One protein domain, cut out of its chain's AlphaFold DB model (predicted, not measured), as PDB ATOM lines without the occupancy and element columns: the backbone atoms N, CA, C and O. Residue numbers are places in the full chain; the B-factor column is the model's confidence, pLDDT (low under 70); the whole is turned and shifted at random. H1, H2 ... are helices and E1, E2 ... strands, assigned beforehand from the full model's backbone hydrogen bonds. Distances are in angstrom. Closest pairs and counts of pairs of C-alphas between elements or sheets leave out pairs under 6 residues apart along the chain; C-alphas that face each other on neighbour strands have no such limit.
ATOM      1  N   TRP A 280     219.693 141.761  86.510       96.25
ATOM      2  CA  TRP A 280     219.589 142.194  87.917       96.25
ATOM      3  C   TRP A 280     218.182 142.011  88.497       96.25
ATOM      4  O   TRP A 280     218.040 141.558  89.633       96.25
ATOM      5  N   ALA A 281     217.138 142.256  87.701       92.62
ATOM      6  CA  ALA A 281     215.741 142.059  88.107       92.62
ATOM      7  C   ALA A 281     215.350 140.579  88.347       92.62
ATOM      8  O   ALA A 281     214.293 140.308  88.920       92.62
ATOM      9  N   GLU A 282     216.188 139.627  87.920       92.06
ATOM     10  CA  GLU A 282     216.065 138.199  88.237       92.06
ATOM     11  C   GLU A 282     217.048 137.791  89.346       92.06
ATOM     12  O   GLU A 282     216.644 137.150  90.315       92.06
ATOM     13  N   LYS A 283     218.315 138.224  89.246       95.06
ATOM     14  CA  LYS A 283     219.404 137.965  90.209       95.06
ATOM     15  C   LYS A 283     219.071 138.441  91.627       95.06
ATOM     16  O   LYS A 283     219.439 137.776  92.590       95.06
ATOM     17  N   TYR A 284     218.371 139.570  91.747       96.00
ATOM     18  CA  TYR A 284     217.960 140.175  93.018       96.00
ATOM     19  C   TYR A 284     216.459 140.038  93.297       96.00
ATOM     20  O   TYR A 284     215.906 140.782  94.105       96.00
ATOM     21  N   ARG A 285     215.778 139.084  92.649       94.81
ATOM     22  CA  ARG A 285     214.384 138.763  92.968       94.81
ATOM     23  C   ARG A 285     214.295 138.178  94.395       94.81
ATOM     24  O   ARG A 285     214.935 137.155  94.632       94.81
ATOM     25  N   PRO A 286     213.464 138.740  95.301       94.88
ATOM     26  CA  PRO A 286     213.176 138.162  96.619       94.88
ATOM     27  C   PRO A 286     212.886 136.655  96.575       94.88
ATOM     28  O   PRO A 286     212.117 136.188  95.724       94.88
ATOM     29  N   PHE A 287     213.499 135.887  97.480       91.81
ATOM     30  CA  PHE A 287     213.335 134.436  97.537       91.81
ATOM     31  C   PHE A 287     212.314 134.019  98.603       91.81
ATOM     32  O   PHE A 287     211.470 133.161  98.324       91.81
ATOM     33  N   LEU A 288     212.381 134.659  99.773       94.31
ATOM     34  CA  LEU A 288     211.513 134.506 100.942       94.31
ATOM     35  C   LEU A 288     210.573 135.715 101.103       94.31
ATOM     36  O   LEU A 288     210.744 136.743 100.451       94.31
ATOM     37  N   LEU A 289     209.579 135.617 101.992       95.38
ATOM     38  CA  LEU A 289     208.663 136.735 102.281       95.38
ATOM     39  C   LEU A 289     209.341 137.871 103.072       95.38
ATOM     40  O   LEU A 289     208.967 139.032 102.936       95.38
ATOM     41  N   GLU A 290     210.371 137.564 103.857       94.94
ATOM     42  CA  GLU A 290     211.148 138.547 104.628       94.94
ATOM     43  C   GLU A 290     212.166 139.354 103.800       94.94
ATOM     44  O   GLU A 290     212.576 140.435 104.232       94.94
ATOM     45  N   ASP A 291     212.496 138.896 102.586       95.06
ATOM     46  CA  ASP A 291     213.353 139.603 101.617       95.06
ATOM     47  C   ASP A 291     212.665 140.834 100.991       95.06
ATOM     48  O   ASP A 291     213.307 141.639 100.313       95.06
ATOM     49  N   PHE A 292     211.346 140.986 101.158       96.06
ATOM     50  CA  PHE A 292     210.584 142.049 100.502       96.06
ATOM     51  C   PHE A 292     210.850 143.420 101.129       96.06
ATOM     52  O   PHE A 292     210.450 143.692 102.264       96.06
ATOM     53  N   ILE A 293     211.480 144.298 100.348       95.50
ATOM     54  CA  ILE A 293     211.554 145.742 100.602       95.50
ATOM     55  C   ILE A 293     210.190 146.365 100.268       95.50
ATOM     56  O   ILE A 293     209.449 146.772 101.159       95.50
ATOM     57  N   CYS A 294     209.789 146.328  98.995       94.25
ATOM     58  CA  CYS A 294     208.484 146.829  98.568       94.25
ATOM     59  C   CYS A 294     207.332 145.964  99.107       94.25
ATOM     60  O   CYS A 294     207.423 144.734  99.085       94.25
ATOM     61  N   ASN A 295     206.209 146.575  99.507       95.25
ATOM     62  CA  ASN A 295     205.034 145.861 100.054       95.25
ATOM     63  C   ASN A 295     205.327 144.982 101.304       95.25
ATOM     64  O   ASN A 295     204.571 144.048 101.604       95.25
ATOM     65  N   ARG A 296     206.393 145.280 102.065       95.75
ATOM     66  CA  ARG A 296     206.885 144.486 103.213       95.75
ATOM     67  C   ARG A 296     205.804 144.060 104.211       95.75
ATOM     68  O   ARG A 296     205.749 142.895 104.596       95.75
ATOM     69  N   THR A 297     204.896 144.963 104.585       96.00
ATOM     70  CA  THR A 297     203.788 144.679 105.518       96.00
ATOM     71  C   THR A 297     202.865 143.566 105.012       96.00
ATOM     72  O   THR A 297     202.437 142.710 105.787       96.00
ATOM     73  N   THR A 298     202.587 143.522 103.705       95.88
ATOM     74  CA  THR A 298     201.770 142.464 103.092       95.88
ATOM     75  C   THR A 298     202.515 141.130 103.070       95.88
ATOM     76  O   THR A 298     201.906 140.100 103.364       95.88
ATOM     77  N   ALA A 299     203.824 141.143 102.799       96.44
ATOM     78  CA  ALA A 299     204.663 139.945 102.819       96.44
ATOM     79  C   ALA A 299     204.752 139.328 104.228       96.44
ATOM     80  O   ALA A 299     204.492 138.138 104.399       96.44
ATOM     81  N   LEU A 300     205.004 140.144 105.257       95.56
ATOM     82  CA  LEU A 300     205.046 139.691 106.653       95.56
ATOM     83  C   LEU A 300     203.673 139.195 107.143       95.56
ATOM     84  O   LEU A 300     203.597 138.173 107.823       95.56
ATOM     85  N   ARG A 301     202.568 139.839 106.736       94.25
ATOM     86  CA  ARG A 301     201.204 139.364 107.041       94.25
ATOM     87  C   ARG A 301     200.912 137.991 106.421       94.25
ATOM     88  O   ARG A 301     200.256 137.165 107.055       94.25
ATOM     89  N   LEU A 302     201.402 137.733 105.205       93.31
ATOM     90  CA  LEU A 302     201.352 136.404 104.586       93.31
ATOM     91  C   LEU A 302     202.216 135.391 105.353       93.31
ATOM     92  O   LEU A 302     201.755 134.281 105.606       93.31
ATOM     93  N   GLN A 303     203.417 135.787 105.781       92.50
ATOM     94  CA  GLN A 303     204.349 134.935 106.523       92.50
ATOM     95  C   GLN A 303     203.737 134.453 107.851       92.50
ATOM     96  O   GLN A 303     203.714 133.257 108.143       92.50
ATOM     97  N   THR A 304     203.135 135.369 108.617       90.81
ATOM     98  CA  THR A 304     202.391 135.048 109.847       90.81
ATOM     99  C   THR A 304     201.212 134.109 109.578       90.81
ATOM    100  O   THR A 304     200.981 133.182 110.352       90.81
ATOM    101  N   ARG A 305     200.485 134.281 108.463       88.69
ATOM    102  CA  ARG A 305     199.378 133.380 108.103       88.69
ATOM    103  C   ARG A 305     199.851 131.958 107.788       88.69
ATOM    104  O   ARG A 305     199.203 131.017 108.231       88.69
ATOM    105  N   VAL A 306     200.965 131.787 107.075       88.06
ATOM    106  CA  VAL A 306     201.539 130.452 106.813       88.06
ATOM    107  C   VAL A 306     201.916 129.750 108.118       88.06
ATOM    108  O   VAL A 306     201.542 128.600 108.331       88.06
ATOM    109  N   ARG A 307     202.575 130.466 109.035       85.69
ATOM    110  CA  ARG A 307     202.939 129.935 110.359       85.69
ATOM    111  C   ARG A 307     201.701 129.542 111.173       85.69
ATOM    112  O   ARG A 307     201.698 128.499 111.819       85.69
ATOM    113  N   ASN A 308     200.623 130.324 111.097       83.50
ATOM    114  CA  ASN A 308     199.354 129.989 111.752       83.50
ATOM    115  C   ASN A 308     198.698 128.731 111.161       83.50
ATOM    116  O   ASN A 308     198.238 127.893 111.934       83.50
ATOM    117  N   TRP A 309     198.726 128.546 109.835       80.38
ATOM    118  CA  TRP A 309     198.277 127.308 109.181       80.38
ATOM    119  C   TRP A 309     199.034 126.088 109.729       80.38
ATOM    120  O   TRP A 309     198.399 125.142 110.204       80.38
ATOM    121  N   HIS A 310     200.373 126.132 109.763       73.94
ATOM    122  CA  HIS A 310     201.190 125.046 110.326       73.94
ATOM    123  C   HIS A 310     200.881 124.758 111.807       73.94
ATOM    124  O   HIS A 310     200.923 123.601 112.216       73.94
ATOM    125  N   ASN A 311     200.547 125.784 112.598       73.06
ATOM    126  CA  ASN A 311     200.331 125.666 114.045       73.06
ATOM    127  C   ASN A 311     198.906 125.259 114.462       73.06
ATOM    128  O   ASN A 311     198.739 124.670 115.528       73.06
ATOM    129  N   LYS A 312     197.875 125.609 113.681       63.00
ATOM    130  CA  LYS A 312     196.458 125.458 114.077       63.00
ATOM    131  C   LYS A 312     195.659 124.439 113.263       63.00
ATOM    132  O   LYS A 312     194.494 124.216 113.576       63.00
ATOM    133  N   ALA A 313     196.256 123.848 112.224       59.16
ATOM    134  CA  ALA A 313     195.551 123.021 111.238       59.16
ATOM    135  C   ALA A 313     194.364 123.741 110.551       59.16
ATOM    136  O   ALA A 313     193.430 123.095 110.076       59.16
ATOM    137  N   GLU A 314     194.423 125.077 110.467       59.81
ATOM    138  CA  GLU A 314     193.539 125.883 109.613       59.81
ATOM    139  C   GLU A 314     193.687 125.426 108.148       59.81
ATOM    140  O   GLU A 314     194.774 125.044 107.715       59.81
ATOM    141  N   GLU A 315     192.610 125.433 107.362       61.25
ATOM    142  CA  GLU A 315     192.686 124.973 105.971       61.25
ATOM    143  C   GLU A 315     193.335 126.023 105.058       61.25
ATOM    144  O   GLU A 315     193.151 127.230 105.229       61.25
ATOM    145  N   CYS A 316     194.095 125.575 104.051       67.31
ATOM    146  CA  CYS A 316     194.707 126.500 103.104       67.31
ATOM    147  C   CYS A 316     193.662 127.032 102.118       67.31
ATOM    148  O   CYS A 316     193.305 126.368 101.144       67.31
ATOM    149  N   GLY A 317     193.175 128.243 102.386       78.00
ATOM    150  CA  GLY A 317     192.265 128.949 101.492       78.00
ATOM    151  C   GLY A 317     192.897 129.313 100.145       78.00
ATOM    152  O   GLY A 317     194.107 129.235  99.928       78.00
ATOM    153  N   HIS A 318     192.055 129.754  99.219       84.00
ATOM    154  CA  HIS A 318     192.492 130.226  97.909       84.00
ATOM    155  C   HIS A 318     192.983 131.678  97.992       84.00
ATOM    156  O   HIS A 318     192.579 132.422  98.887       84.00
ATOM    157  N   PHE A 319     193.835 132.106  97.060       88.06
ATOM    158  CA  PHE A 319     194.395 133.459  97.033       88.06
ATOM    159  C   PHE A 319     194.146 134.145  95.685       88.06
ATOM    160  O   PHE A 319     194.219 133.518  94.630       88.06
ATOM    161  N   ILE A 320     193.897 135.455  95.711       89.69
ATOM    162  CA  ILE A 320     193.839 136.314  94.520       89.69
ATOM    163  C   ILE A 320     194.811 137.471  94.737       89.69
ATOM    164  O   ILE A 320     194.597 138.304  95.609       89.69
ATOM    165  N   PHE A 321     195.883 137.525  93.952       91.62
ATOM    166  CA  PHE A 321     196.874 138.594  93.998       91.62
ATOM    167  C   PHE A 321     196.509 139.693  93.002       91.62
ATOM    168  O   PHE A 321     196.400 139.438  91.803       91.62
ATOM    169  N   GLU A 322     196.360 140.924  93.483       90.31
ATOM    170  CA  GLU A 322     196.013 142.100  92.679       90.31
ATOM    171  C   GLU A 322     197.116 143.161  92.715       90.31
ATOM    172  O   GLU A 322     197.901 143.223  93.656       90.31
ATOM    173  N   GLY A 323     197.162 144.017  91.695       88.69
ATOM    174  CA  GLY A 323     198.048 145.182  91.627       88.69
ATOM    175  C   GLY A 323     198.412 145.529  90.186       88.69
ATOM    176  O   GLY A 323     198.006 144.829  89.256       88.69
ATOM    177  N   SER A 324     199.206 146.570  89.976       84.88
ATOM    178  CA  SER A 324     199.692 146.957  88.643       84.88
ATOM    179  C   SER A 324     200.692 145.928  88.065       84.88
ATOM    180  O   SER A 324     201.120 144.997  88.768       84.88
ATOM    181  N   PRO A 325     201.067 146.012  86.776       79.31
ATOM    182  CA  PRO A 325     202.232 145.302  86.248       79.31
ATOM    183  C   PRO A 325     203.510 145.658  87.032       79.31
ATOM    184  O   PRO A 325     203.603 146.710  87.656       79.31
ATOM    185  N   GLY A 326     204.503 144.767  87.052       78.12
ATOM    186  CA  GLY A 326     205.803 145.031  87.692       78.12
ATOM    187  C   GLY A 326     205.867 144.911  89.227       78.12
ATOM    188  O   GLY A 326     206.916 144.507  89.721       78.12
ATOM    189  N   VAL A 327     204.776 145.133  89.980       87.56
ATOM    190  CA  VAL A 327     204.749 145.222  91.473       87.56
ATOM    191  C   VAL A 327     205.084 143.931  92.257       87.56
ATOM    192  O   VAL A 327     204.868 143.845  93.462       87.56
ATOM    193  N   GLY A 328     205.589 142.888  91.595       90.25
ATOM    194  CA  GLY A 328     206.089 141.682  92.263       90.25
ATOM    195  C   GLY A 328     205.065 140.582  92.570       90.25
ATOM    196  O   GLY A 328     205.447 139.619  93.228       90.25
ATOM    197  N   LYS A 329     203.818 140.644  92.064       90.75
ATOM    198  CA  LYS A 329     202.758 139.620  92.284       90.75
ATOM    199  C   LYS A 329     203.267 138.170  92.236       90.75
ATOM    200  O   LYS A 329     203.183 137.453  93.228       90.75
ATOM    201  N   ARG A 330     203.856 137.757  91.105       90.62
ATOM    202  CA  ARG A 330     204.396 136.397  90.909       90.62
ATOM    203  C   ARG A 330     205.563 136.079  91.853       90.62
ATOM    204  O   ARG A 330     205.685 134.945  92.298       90.62
ATOM    205  N   THR A 331     206.384 137.063  92.222       93.44
ATOM    206  CA  THR A 331     207.432 136.875  93.238       93.44
ATOM    207  C   THR A 331     206.826 136.593  94.613       93.44
ATOM    208  O   THR A 331     207.252 135.656  95.279       93.44
ATOM    209  N   MET A 332     205.807 137.361  95.017       95.19
ATOM    210  CA  MET A 332     205.125 137.210  96.310       95.19
ATOM    211  C   MET A 332     204.440 135.841  96.427       95.19
ATOM    212  O   MET A 332     204.530 135.189  97.463       95.19
ATOM    213  N   ILE A 333     203.830 135.368  95.335       93.00
ATOM    214  CA  ILE A 333     203.265 134.016  95.210       93.00
ATOM    215  C   ILE A 333     204.334 132.943  95.433       93.00
ATOM    216  O   ILE A 333     204.148 132.042  96.245       93.00
ATOM    217  N   TRP A 334     205.469 133.036  94.739       91.94
ATOM    218  CA  TRP A 334     206.509 132.012  94.831       91.94
ATOM    219  C   TRP A 334     207.248 132.039  96.178       91.94
ATOM    220  O   TRP A 334     207.611 130.980  96.683       91.94
ATOM    221  N   ALA A 335     207.388 133.205  96.814       93.44
ATOM    222  CA  ALA A 335     207.850 133.319  98.198       93.44
ATOM    223  C   ALA A 335     206.853 132.700  99.202       93.44
ATOM    224  O   ALA A 335     207.262 131.933 100.073       93.44
ATOM    225  N   LEU A 336     205.547 132.954  99.038       92.56
ATOM    226  CA  LEU A 336     204.480 132.344  99.846       92.56
ATOM    227  C   LEU A 336     204.491 130.810  99.749       92.56
ATOM    228  O   LEU A 336     204.433 130.129 100.771       92.56
ATOM    229  N   LEU A 337     204.606 130.263  98.536       90.44
ATOM    230  CA  LEU A 337     204.665 128.816  98.308       90.44
ATOM    231  C   LEU A 337     205.912 128.179  98.951       90.44
ATOM    232  O   LEU A 337     205.822 127.083  99.502       90.44
ATOM    233  N   ARG A 338     207.061 128.868  98.933       90.75
ATOM    234  CA  ARG A 338     208.299 128.399  99.584       90.75
ATOM    235  C   ARG A 338     208.193 128.382 101.107       90.75
ATOM    236  O   ARG A 338     208.594 127.385 101.698       90.75
ATOM    237  N   GLU A 339     207.634 129.424 101.729       89.69
ATOM    238  CA  GLU A 339     207.375 129.446 103.183       89.69
ATOM    239  C   GLU A 339     206.374 128.336 103.572       89.69
ATOM    240  O   GLU A 339     206.550 127.670 104.588       89.69
ATOM    241  N   ALA A 340     205.353 128.084 102.744       87.25
ATOM    242  CA  ALA A 340     204.326 127.074 103.015       87.25
ATOM    243  C   ALA A 340     204.818 125.618 102.915       87.25
ATOM    244  O   ALA A 340     204.394 124.778 103.713       87.25
ATOM    245  N   PHE A 341     205.682 125.310 101.942       84.44
ATOM    246  CA  PHE A 341     206.001 123.926 101.561       84.44
ATOM    247  C   PHE A 341     207.485 123.529 101.657       84.44
ATOM    248  O   PHE A 341     207.795 122.327 101.695       84.44
ATOM    249  N   GLY A 342     208.392 124.504 101.723       85.00
ATOM    250  CA  GLY A 342     209.833 124.337 101.519       85.00
ATOM    251  C   GLY A 342     210.228 124.452 100.035       85.00
ATOM    252  O   GLY A 342     209.449 124.062  99.161       85.00
ATOM    253  N   PRO A 343     211.426 124.981  99.720       80.12
ATOM    254  CA  PRO A 343     211.782 125.398  98.363       80.12
ATOM    255  C   PRO A 343     211.835 124.254  97.345       80.12
ATOM    256  O   PRO A 343     211.353 124.420  96.227       80.12
ATOM    257  N   ASP A 344     212.350 123.087  97.732       77.19
ATOM    258  CA  ASP A 344     212.625 121.969  96.812       77.19
ATOM    259  C   ASP A 344     211.358 121.286  96.271       77.19
ATOM    260  O   ASP A 344     211.406 120.548  95.285       77.19
ATOM    261  N   LYS A 345     210.210 121.523  96.923       69.75
ATOM    262  CA  LYS A 345     208.930 120.871  96.607       69.75
ATOM    263  C   LYS A 345     208.062 121.669  95.635       69.75
ATOM    264  O   LYS A 345     207.168 121.092  95.018       69.75
ATOM    265  N   VAL A 346     208.341 122.965  95.451       73.88
ATOM    266  CA  VAL A 346     207.568 123.867  94.578       73.88
ATOM    267  C   VAL A 346     208.005 123.700  93.114       73.88
ATOM    268  O   VAL A 346     208.480 124.627  92.463       73.88
ATOM    269  N   GLN A 347     207.850 122.484  92.588       80.44
ATOM    270  CA  GLN A 347     208.000 122.196  91.163       80.44
ATOM    271  C   GLN A 347     206.647 122.372  90.474       80.44
ATOM    272  O   GLN A 347     205.635 121.834  90.934       80.44
ATOM    273  N   ALA A 348     206.619 123.135  89.383       85.44
ATOM    274  CA  ALA A 348     205.407 123.438  88.633       85.44
ATOM    275  C   ALA A 348     205.673 123.402  87.123       85.44
ATOM    276  O   ALA A 348     206.786 123.684  86.677       85.44
ATOM    277  N   ARG A 349     204.641 123.065  86.350       87.25
ATOM    278  CA  ARG A 349     204.660 122.976  84.885       87.25
ATOM    279  C   ARG A 349     203.480 123.744  84.299       87.25
ATOM    280  O   ARG A 349     202.442 123.855  84.947       87.25
ATOM    281  N   GLU A 350     203.640 124.266  83.090       90.06
ATOM    282  CA  GLU A 350     202.538 124.880  82.351       90.06
ATOM    283  C   GLU A 350     201.713 123.787  81.655       90.06
ATOM    284  O   GLU A 350     202.261 122.846  81.082       90.06
ATOM    285  N   GLU A 351     200.393 123.894  81.753       90.38
ATOM    286  CA  GLU A 351     199.408 123.001  81.140       90.38
ATOM    287  C   GLU A 351     198.260 123.842  80.572       90.38
ATOM    288  O   GLU A 351     198.032 124.967  81.017       90.38
ATOM    289  N   SER A 352     197.506 123.285  79.624       89.56
ATOM    290  CA  SER A 352     196.255 123.877  79.143       89.56
ATOM    291  C   SER A 352     195.095 122.949  79.483       89.56
ATOM    292  O   SER A 352     195.171 121.750  79.204       89.56
ATOM    293  N   LYS A 353     194.035 123.486  80.091       87.81
ATOM    294  CA  LYS A 353     192.813 122.748  80.434       87.81
ATOM    295  C   LYS A 353     191.603 123.358  79.734       87.81
ATOM    296  O   LYS A 353     191.437 124.575  79.720       87.81
ATOM    297  N   GLU A 354     190.738 122.499  79.206       88.56
ATOM    298  CA  GLU A 354     189.409 122.877  78.726       88.56
ATOM    299  C   GLU A 354     188.420 122.991  79.900       88.56
ATOM    300  O   GLU A 354     188.329 122.094  80.742       88.56
ATOM    301  N   PHE A 355     187.679 124.098  79.951       84.00
ATOM    302  CA  PHE A 355     186.578 124.349  80.885       84.00
ATOM    303  C   PHE A 355     185.267 124.464  80.100       84.00
ATOM    304  O   PHE A 355     185.224 125.176  79.095       84.00
ATOM    305  N   HIS A 356     184.197 123.796  80.541       84.44
ATOM    306  CA  HIS A 356     182.922 123.751  79.812       84.44
ATOM    307  C   HIS A 356     181.926 124.788  80.351       84.44
ATOM    308  O   HIS A 356     181.370 124.654  81.443       84.44
ATOM    309  N   LEU A 357     181.674 125.828  79.559       81.94
ATOM    310  CA  LEU A 357     180.914 127.005  79.968       81.94
ATOM    311  C   LEU A 357     179.406 126.783  79.758       81.94
ATOM    312  O   LEU A 357     178.869 126.897  78.656       81.94
ATOM    313  N   LYS A 358     178.696 126.451  80.839       74.12
ATOM    314  CA  LYS A 358     177.253 126.170  80.796       74.12
ATOM    315  C   LYS A 358     176.432 127.449  80.613       74.12
ATOM    316  O   LYS A 358     176.307 128.236  81.545       74.12
ATOM    317  N   GLY A 359     175.804 127.592  79.445       71.19
ATOM    318  CA  GLY A 359     174.896 128.702  79.125       71.19
ATOM    319  C   GLY A 359     175.557 129.906  78.447       71.19
ATOM    320  O   GLY A 359     174.874 130.887  78.177       71.19
ATOM    321  N   GLU A 360     176.855 129.826  78.147       77.88
ATOM    322  CA  GLU A 360     177.590 130.854  77.404       77.88
ATOM    323  C   GLU A 360     177.524 130.635  75.885       77.88
ATOM    324  O   GLU A 360     177.310 129.523  75.401       77.88
ATOM    325  N   ALA A 361     177.764 131.701  75.113       74.44
ATOM    326  CA  ALA A 361     177.808 131.639  73.646       74.44
ATOM    327  C   ALA A 361     179.016 130.849  73.094       74.44
ATOM    328  O   ALA A 361     179.034 130.465  71.924       74.44
ATOM    329  N   VAL A 362     180.024 130.607  73.936       77.94
ATOM    330  CA  VAL A 362     181.192 129.765  73.667       77.94
ATOM    331  C   VAL A 362     181.105 128.571  74.614       77.94
ATOM    332  O   VAL A 362     181.186 128.752  75.821       77.94
ATOM    333  N   GLY A 363     180.914 127.358  74.084       80.25
ATOM    334  CA  GLY A 363     180.634 126.169  74.906       80.25
ATOM    335  C   GLY A 363     181.815 125.659  75.744       80.25
ATOM    336  O   GLY A 363     181.607 124.981  76.752       80.25
ATOM    337  N   SER A 364     183.050 125.992  75.364       85.44
ATOM    338  CA  SER A 364     184.240 125.693  76.159       85.44
ATOM    339  C   SER A 364     185.402 126.643  75.885       85.44
ATOM    340  O   SER A 364     185.506 127.246  74.816       85.44
ATOM    341  N   VAL A 365     186.281 126.789  76.875       86.62
ATOM    342  CA  VAL A 365     187.450 127.671  76.826       86.62
ATOM    343  C   VAL A 365     188.700 126.929  77.291       86.62
ATOM    344  O   VAL A 365     188.699 126.278  78.334       86.62
ATOM    345  N   PHE A 366     189.776 127.042  76.510       87.38
ATOM    346  CA  PHE A 366     191.099 126.548  76.884       87.38
ATOM    347  C   PHE A 366     191.818 127.597  77.729       87.38
ATOM    348  O   PHE A 366     192.008 128.735  77.296       87.38
ATOM    349  N   VAL A 367     192.208 127.206  78.938       86.94
ATOM    350  CA  VAL A 367     192.879 128.055  79.922       86.94
ATOM    351  C   VAL A 367     194.270 127.499  80.175       86.94
ATOM    352  O   VAL A 367     194.416 126.355  80.609       86.94
ATOM    353  N   ASN A 368     195.290 128.324  79.948       87.56
ATOM    354  CA  ASN A 368     196.654 127.994  80.336       87.56
ATOM    355  C   ASN A 368     196.841 128.276  81.829       87.56
ATOM    356  O   ASN A 368     196.522 129.362  82.323       87.56
ATOM    357  N   TRP A 369     197.361 127.291  82.552       88.00
ATOM    358  CA  TRP A 369     197.612 127.365  83.985       88.00
ATOM    359  C   TRP A 369     198.984 126.795  84.342       88.00
ATOM    360  O   TRP A 369     199.599 126.053  83.577       88.00
ATOM    361  N   ILE A 370     199.480 127.143  85.524       87.19
ATOM    362  CA  ILE A 370     200.719 126.593  86.074       87.19
ATOM    363  C   ILE A 370     200.332 125.651  87.207       87.19
ATOM    364  O   ILE A 370     199.841 126.084  88.249       87.19
ATOM    365  N   VAL A 371     200.519 124.351  86.992       87.88
ATOM    366  CA  VAL A 371     200.109 123.297  87.920       87.88
ATOM    367  C   VAL A 371     201.309 122.669  88.617       87.88
ATOM    368  O   VAL A 371     202.370 122.439  88.036       87.88
ATOM    369  N   SER A 372     201.112 122.347  89.887       85.31
ATOM    370  CA  SER A 372     202.052 121.642  90.746       85.31
ATOM    371  C   SER A 372     201.335 120.504  91.484       85.31
ATOM    372  O   SER A 372     200.103 120.395  91.474       85.31
ATOM    373  N   THR A 373     202.100 119.665  92.180       81.75
ATOM    374  CA  THR A 373     201.576 118.786  93.237       81.75
ATOM    375  C   THR A 373     200.944 119.587  94.382       81.75
ATOM    376  O   THR A 373     200.052 119.077  95.049       81.75
ATOM    377  N   GLN A 374     201.365 120.842  94.582       81.56
ATOM    378  CA  GLN A 374     201.020 121.668  95.748       81.56
ATOM    379  C   GLN A 374     200.158 122.907  95.446       81.56
ATOM    380  O   GLN A 374     199.635 123.522  96.370       81.56
ATOM    381  N   HIS A 375     199.997 123.304  94.181       86.25
ATOM    382  CA  HIS A 375     199.221 124.494  93.801       86.25
ATOM    383  C   HIS A 375     198.730 124.453  92.343       86.25
ATOM    384  O   HIS A 375     199.131 123.584  91.562       86.25
ATOM    385  N   ILE A 376     197.869 125.411  91.997       87.44
ATOM    386  CA  ILE A 376     197.479 125.809  90.642       87.44
ATOM    387  C   ILE A 376     197.492 127.347  90.592       87.44
ATOM    388  O   ILE A 376     196.793 128.000  91.365       87.44
ATOM    389  N   GLU A 377     198.283 127.937  89.700       90.12
ATOM    390  CA  GLU A 377     198.335 129.380  89.429       90.12
ATOM    391  C   GLU A 377     197.645 129.668  88.083       90.12
ATOM    392  O   GLU A 377     197.980 129.065  87.063       90.12
ATOM    393  N   VAL A 378     196.668 130.581  88.084       89.06
ATOM    394  CA  VAL A 378     195.817 130.915  86.928       89.06
ATOM    395  C   VAL A 378     195.764 132.431  86.762       89.06
ATOM    396  O   VAL A 378     195.289 133.158  87.640       89.06
ATOM    397  N   LYS A 379     196.252 132.938  85.628       86.62
ATOM    398  CA  LYS A 379     196.264 134.379  85.344       86.62
ATOM    399  C   LYS A 379     194.856 134.827  84.956       86.62
ATOM    400  O   LYS A 379     194.376 134.515  83.871       86.62
ATOM    401  N   ILE A 380     194.210 135.594  85.827       85.00
ATOM    402  CA  ILE A 380     192.821 136.037  85.637       85.00
ATOM    403  C   ILE A 380     192.703 136.924  84.381       85.00
ATOM    404  O   ILE A 380     191.726 136.834  83.648       85.00
ATOM    405  N   SER A 381     193.744 137.699  84.060       80.06
ATOM    406  CA  SER A 381     193.812 138.531  82.850       80.06
ATOM    407  C   SER A 381     193.806 137.767  81.517       80.06
ATOM    408  O   SER A 381     193.583 138.385  80.482       80.06
ATOM    409  N   GLU A 382     194.066 136.454  81.504       80.50
ATOM    410  CA  GLU A 382     194.048 135.641  80.274       80.50
ATOM    411  C   GLU A 382     192.671 134.989  80.014       80.50
ATOM    412  O   GLU A 382     192.489 134.341  78.985       80.50
ATOM    413  N   LEU A 383     191.683 135.192  80.902       80.62
ATOM    414  CA  LEU A 383     190.387 134.489  80.893       80.62
ATOM    415  C   LEU A 383     189.262 135.195  80.104       80.62
ATOM    416  O   LEU A 383     188.191 134.617  79.926       80.62
ATOM    417  N   LYS A 384     189.515 136.406  79.584       77.94
ATOM    418  CA  LYS A 384     188.697 137.116  78.574       77.94
ATOM    419  C   LYS A 384     187.193 137.273  78.897       77.94
ATOM    420  O   LYS A 384     186.368 137.212  77.989       77.94
ATOM    421  N   GLY A 385     186.829 137.495  80.159       79.56
ATOM    422  CA  GLY A 385     185.445 137.673  80.620       79.56
ATOM    423  C   GLY A 385     184.810 136.417  81.231       79.56
ATOM    424  O   GLY A 385     183.688 136.476  81.733       79.56
ATOM    425  N   TYR A 386     185.509 135.277  81.224       81.81
ATOM    426  CA  TYR A 386     185.023 134.013  81.794       81.81
ATOM    427  C   TYR A 386     185.541 133.741  83.217       81.81
ATOM    428  O   TYR A 386     185.386 132.630  83.733       81.81
ATOM    429  N   GLU A 387     186.128 134.746  83.884       80.94
ATOM    430  CA  GLU A 387     186.811 134.603  85.179       80.94
ATOM    431  C   GLU A 387     185.900 133.959  86.226       80.94
ATOM    432  O   GLU A 387     186.308 133.017  86.901       80.94
ATOM    433  N   LYS A 388     184.649 134.428  86.338       77.62
ATOM    434  CA  LYS A 388     183.667 133.898  87.294       77.62
ATOM    435  C   LYS A 388     183.432 132.397  87.102       77.62
ATOM    436  O   LYS A 388     183.418 131.663  88.086       77.62
ATOM    437  N   HIS A 389     183.246 131.943  85.863       77.38
ATOM    438  CA  HIS A 389     182.946 130.542  85.562       77.38
ATOM    439  C   HIS A 389     184.143 129.639  85.863       77.38
ATOM    440  O   HIS A 389     184.005 128.650  86.584       77.38
ATOM    441  N   ILE A 390     185.325 130.035  85.393       80.88
ATOM    442  CA  ILE A 390     186.569 129.282  85.570       80.88
ATOM    443  C   ILE A 390     186.972 129.239  87.051       80.88
ATOM    444  O   ILE A 390     187.360 128.184  87.541       80.88
ATOM    445  N   LEU A 391     186.822 130.342  87.799       81.25
ATOM    446  CA  LEU A 391     187.102 130.379  89.240       81.25
ATOM    447  C   LEU A 391     186.098 129.558  90.062       81.25
ATOM    448  O   LEU A 391     186.519 128.867  90.984       81.25
ATOM    449  N   VAL A 392     184.799 129.572  89.735       78.06
ATOM    450  CA  VAL A 392     183.819 128.698  90.412       78.06
ATOM    451  C   VAL A 392     184.126 127.225  90.142       78.06
ATOM    452  O   VAL A 392     184.114 126.432  91.079       78.06
ATOM    453  N   GLU A 393     184.443 126.852  88.899       78.88
ATOM    454  CA  GLU A 393     184.819 125.475  88.557       78.88
ATOM    455  C   GLU A 393     186.110 125.045  89.269       78.88
ATOM    456  O   GLU A 393     186.116 124.020  89.949       78.88
ATOM    457  N   LEU A 394     187.158 125.875  89.214       79.50
ATOM    458  CA  LEU A 394     188.418 125.670  89.933       79.50
ATOM    459  C   LEU A 394     188.203 125.386  91.417       79.50
ATOM    460  O   LEU A 394     188.835 124.482  91.949       79.50
ATOM    461  N   ILE A 395     187.356 126.155  92.099       76.88
ATOM    462  CA  ILE A 395     187.094 125.987  93.534       76.88
ATOM    463  C   ILE A 395     186.314 124.680  93.773       76.88
ATOM    464  O   ILE A 395     186.754 123.821  94.542       76.88
ATOM    465  N   ARG A 396     185.226 124.481  93.020       72.62
ATOM    466  CA  ARG A 396     184.316 123.323  93.089       72.62
ATOM    467  C   ARG A 396     184.989 121.969  92.830       72.62
ATOM    468  O   ARG A 396     184.522 120.964  93.349       72.62
ATOM    469  N   GLU A 397     186.058 121.912  92.034       67.44
ATOM    470  CA  GLU A 397     186.728 120.645  91.689       67.44
ATOM    471  C   GLU A 397     187.493 119.971  92.843       67.44
ATOM    472  O   GLU A 397     187.738 118.770  92.765       67.44
ATOM    473  N   GLU A 398     187.860 120.696  93.910       59.12
ATOM    474  CA  GLU A 398     188.470 120.079  95.111       59.12
ATOM    475  C   GLU A 398     187.572 120.162  96.356       59.12
ATOM    476  O   GLU A 398     187.722 119.333  97.251       59.12
ATOM    477  N   ASP A 399     186.625 121.105  96.416       61.03
ATOM    478  CA  ASP A 399     185.718 121.267  97.557       61.03
ATOM    479  C   ASP A 399     184.341 120.631  97.287       61.03
ATOM    480  O   ASP A 399     183.380 121.275  96.855       61.03
ATOM    481  N   GLN A 400     184.259 119.318  97.534       55.06
ATOM    482  CA  GLN A 400     183.083 118.483  97.244       55.06
ATOM    483  C   GLN A 400     181.832 118.817  98.088       55.06
ATOM    484  O   GLN A 400     180.790 118.195  97.881       55.06
ATOM    485  N   MET A 401     181.903 119.774  99.023       49.81
ATOM    486  CA  MET A 401     180.776 120.182  99.875       49.81
ATOM    487  C   MET A 401     180.085 121.490  99.449       49.81
ATOM    488  O   MET A 401     179.074 121.861 100.052       49.81
ATOM    489  N   LEU A 402     180.570 122.192  98.417       53.72
ATOM    490  CA  LEU A 402     179.975 123.460  97.972       53.72
ATOM    491  C   LEU A 402     178.669 123.264  97.182       53.72
ATOM    492  O   LEU A 402     178.663 123.042  95.969       53.72
ATOM    493  N   ASP A 403     177.547 123.410  97.887       47.69
ATOM    494  CA  ASP A 403     176.194 123.405  97.324       47.69
ATOM    495  C   ASP A 403     175.953 124.592  96.367       47.69
ATOM    496  O   ASP A 403     175.882 125.760  96.766       47.69
ATOM    497  N   LEU A 404     175.750 124.259  95.089       46.88
ATOM    498  CA  LEU A 404     175.476 125.185  93.986       46.88
ATOM    499  C   LEU A 404     174.189 126.013  94.159       46.88
ATOM    500  O   LEU A 404     174.031 127.012  93.458       46.88
ATOM    501  N   SER A 405     173.288 125.653  95.085       49.88
ATOM    502  CA  SER A 405     172.093 126.456  95.396       49.88
ATOM    503  C   SER A 405     172.428 127.853  95.942       49.88
ATOM    504  O   SER A 405     171.605 128.766  95.865       49.88
ATOM    505  N   LYS A 406     173.646 128.040  96.474       46.69
ATOM    506  CA  LYS A 406     174.111 129.286  97.094       46.69
ATOM    507  C   LYS A 406     175.337 129.819  96.364       46.69
ATOM    508  O   LYS A 406     176.465 129.688  96.836       46.69
ATOM    509  N   LEU A 407     175.093 130.512  95.250       47.75
ATOM    510  CA  LEU A 407     176.064 131.397  94.597       47.75
ATOM    511  C   LEU A 407     176.398 132.608  95.491       47.75
ATOM    512  O   LEU A 407     176.043 133.749  95.197       47.75
ATOM    513  N   GLN A 408     177.104 132.350  96.592       51.50
ATOM    514  CA  GLN A 408     177.842 133.378  97.314       51.50
ATOM    515  C   GLN A 408     178.845 134.045  96.355       51.50
ATOM    516  O   GLN A 408     179.300 133.410  95.395       51.50
ATOM    517  N   PRO A 409     179.232 135.310  96.588       57.47
ATOM    518  CA  PRO A 409     180.353 135.902  95.867       57.47
ATOM    519  C   PRO A 409     181.608 135.029  96.029       57.47
ATOM    520  O   PRO A 409     181.746 134.323  97.019       57.47
ATOM    521  N   ILE A 410     182.564 135.098  95.099       56.84
ATOM    522  CA  ILE A 410     183.820 134.320  95.207       56.84
ATOM    523  C   ILE A 410     184.768 134.936  96.263       56.84
ATOM    524  O   ILE A 410     185.570 134.248  96.889       56.84
ATOM    525  N   LYS A 411     184.642 136.249  96.512       54.72
ATOM    526  CA  LYS A 411     185.488 137.043  97.426       54.72
ATOM    527  C   LYS A 411     185.585 136.551  98.895       54.72
ATOM    528  O   LYS A 411     186.639 136.782  99.469       54.72
ATOM    529  N   PRO A 412     184.594 135.884  99.527       60.16
ATOM    530  CA  PRO A 412     184.734 135.299 100.867       60.16
ATOM    531  C   PRO A 412     185.507 133.969 100.880       60.16
ATOM    532  O   PRO A 412     186.076 133.618 101.907       60.16
ATOM    533  N   LEU A 413     185.544 133.238  99.756       68.44
ATOM    534  CA  LEU A 413     186.278 131.969  99.612       68.44
ATOM    535  C   LEU A 413     187.764 132.188  99.262       68.44
ATOM    536  O   LEU A 413     188.596 131.294  99.427       68.44
ATOM    537  N   CYS A 414     188.106 133.388  98.785       77.44
ATOM    538  CA  CYS A 414     189.445 133.760  98.338       77.44
ATOM    539  C   CYS A 414     190.038 134.891  99.186       77.44
ATOM    540  O   CYS A 414     189.502 135.993  99.256       77.44
ATOM    541  N   THR A 415     191.232 134.676  99.732       85.25
ATOM    542  CA  THR A 415     192.046 135.748 100.311       85.25
ATOM    543  C   THR A 415     192.540 136.681  99.209       85.25
ATOM    544  O   THR A 415     193.438 136.329  98.443       85.25
ATOM    545  N   VAL A 416     191.997 137.896  99.152       87.44
ATOM    546  CA  VAL A 416     192.513 138.944  98.263       87.44
ATOM    547  C   VAL A 416     193.791 139.546  98.860       87.44
ATOM    548  O   VAL A 416     193.811 140.029  99.993       87.44
ATOM    549  N   VAL A 417     194.871 139.517  98.083       91.31
ATOM    550  CA  VAL A 417     196.184 140.086  98.401       91.31
ATOM    551  C   VAL A 417     196.452 141.231  97.430       91.31
ATOM    552  O   VAL A 417     197.002 141.040  96.346       91.31
ATOM    553  N   GLN A 418     196.054 142.439  97.817       93.00
ATOM    554  CA  GLN A 418     196.399 143.642  97.068       93.00
ATOM    555  C   GLN A 418     197.870 144.005  97.316       93.00
ATOM    556  O   GLN A 418     198.281 144.206  98.460       93.00
ATOM    557  N   LEU A 419     198.645 144.097  96.237       92.69
ATOM    558  CA  LEU A 419     199.964 144.719  96.213       92.69
ATOM    559  C   LEU A 419     199.833 146.131  95.647       92.69
ATOM    560  O   LEU A 419     199.219 146.345  94.598       92.69
TER     561      LEU A 419
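What this domain is: This is residues 280 to 419 of the 554 residues of the protein "Replication factor C subunit" of Dorcoceras hygrometricum (UniProt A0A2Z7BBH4). Two sheets stand one beside the other, near each other at E1 and E4: the short parallel pair E1 and E5, with H3 packed on it and H2 side by side with H3, and a twisted antiparallel wall ordered E2, E3, E4, with H4 over one face. H1 lies at one far end, and the loop of residues 397 to 413 swings out at the other. The 140 printed residues run H1, H2, E1, H3, E2, E3, E4, H4, E5, a mixed class of four named helices and five named strands. The whole is compact, with a radius of gyration of the C-alphas of 16.3 A and spans of 46 by 37 by 27 A.

How they stand to each other: H1, residues 280 to 283, is apart from H2, residues 296 to 312. H2 touches H3, residues 329 to 341, with residues 299 to 306 alone, the same way at a shallow tilt of 26 degrees; the closest C-alphas, of Val 306 and Ala 340, are 5.8 A apart. E1, residues 318 to 323, is parallel to E5, residues 414 to 418, with N 320 and O 415 at 2.9 A. The closest C-alphas of E1 and H3, of Phe 321 and Lys 329, are 6.2 A apart. E2, residues 348 to 356, E3, residues 364 to 372, and E4, residues 375 to 379, form a meander, each strand the antiparallel neighbour of the one before; both pairs are hairpins. N 351 and O 369 are 2.9 A apart, as are N 370 and O 377. E1 and E4 are near each other, with 7 pairs of C-alphas within 10 A. H4, residues 387 to 396, is on this sheet, two layers, at a height of 8.2 A. In H2, H3 and H4 every O i to N i+4 pair is within hydrogen-bond range; H1 is too short for one.

Where its parts are: C-alpha 280 begins H1 at (219.589, 142.194, 87.917). H2 is 24.3 A long, H3 18.5 A, E2 24.2 A and E3 23.4 A; E3 bends by 56 degrees at residue 368. E5 ends at C-alpha 418, (196.399, 143.642, 97.068).

The domain as a whole: The C-alphas of Trp 280 and Ser 405, the two farthest apart, are 50.6 A apart. The printed part has no cut. The links H1 to H2 and H4 to E5 are long. The model's pLDDT is under 70 at residues 312 to 316, 345 and 397 to 413.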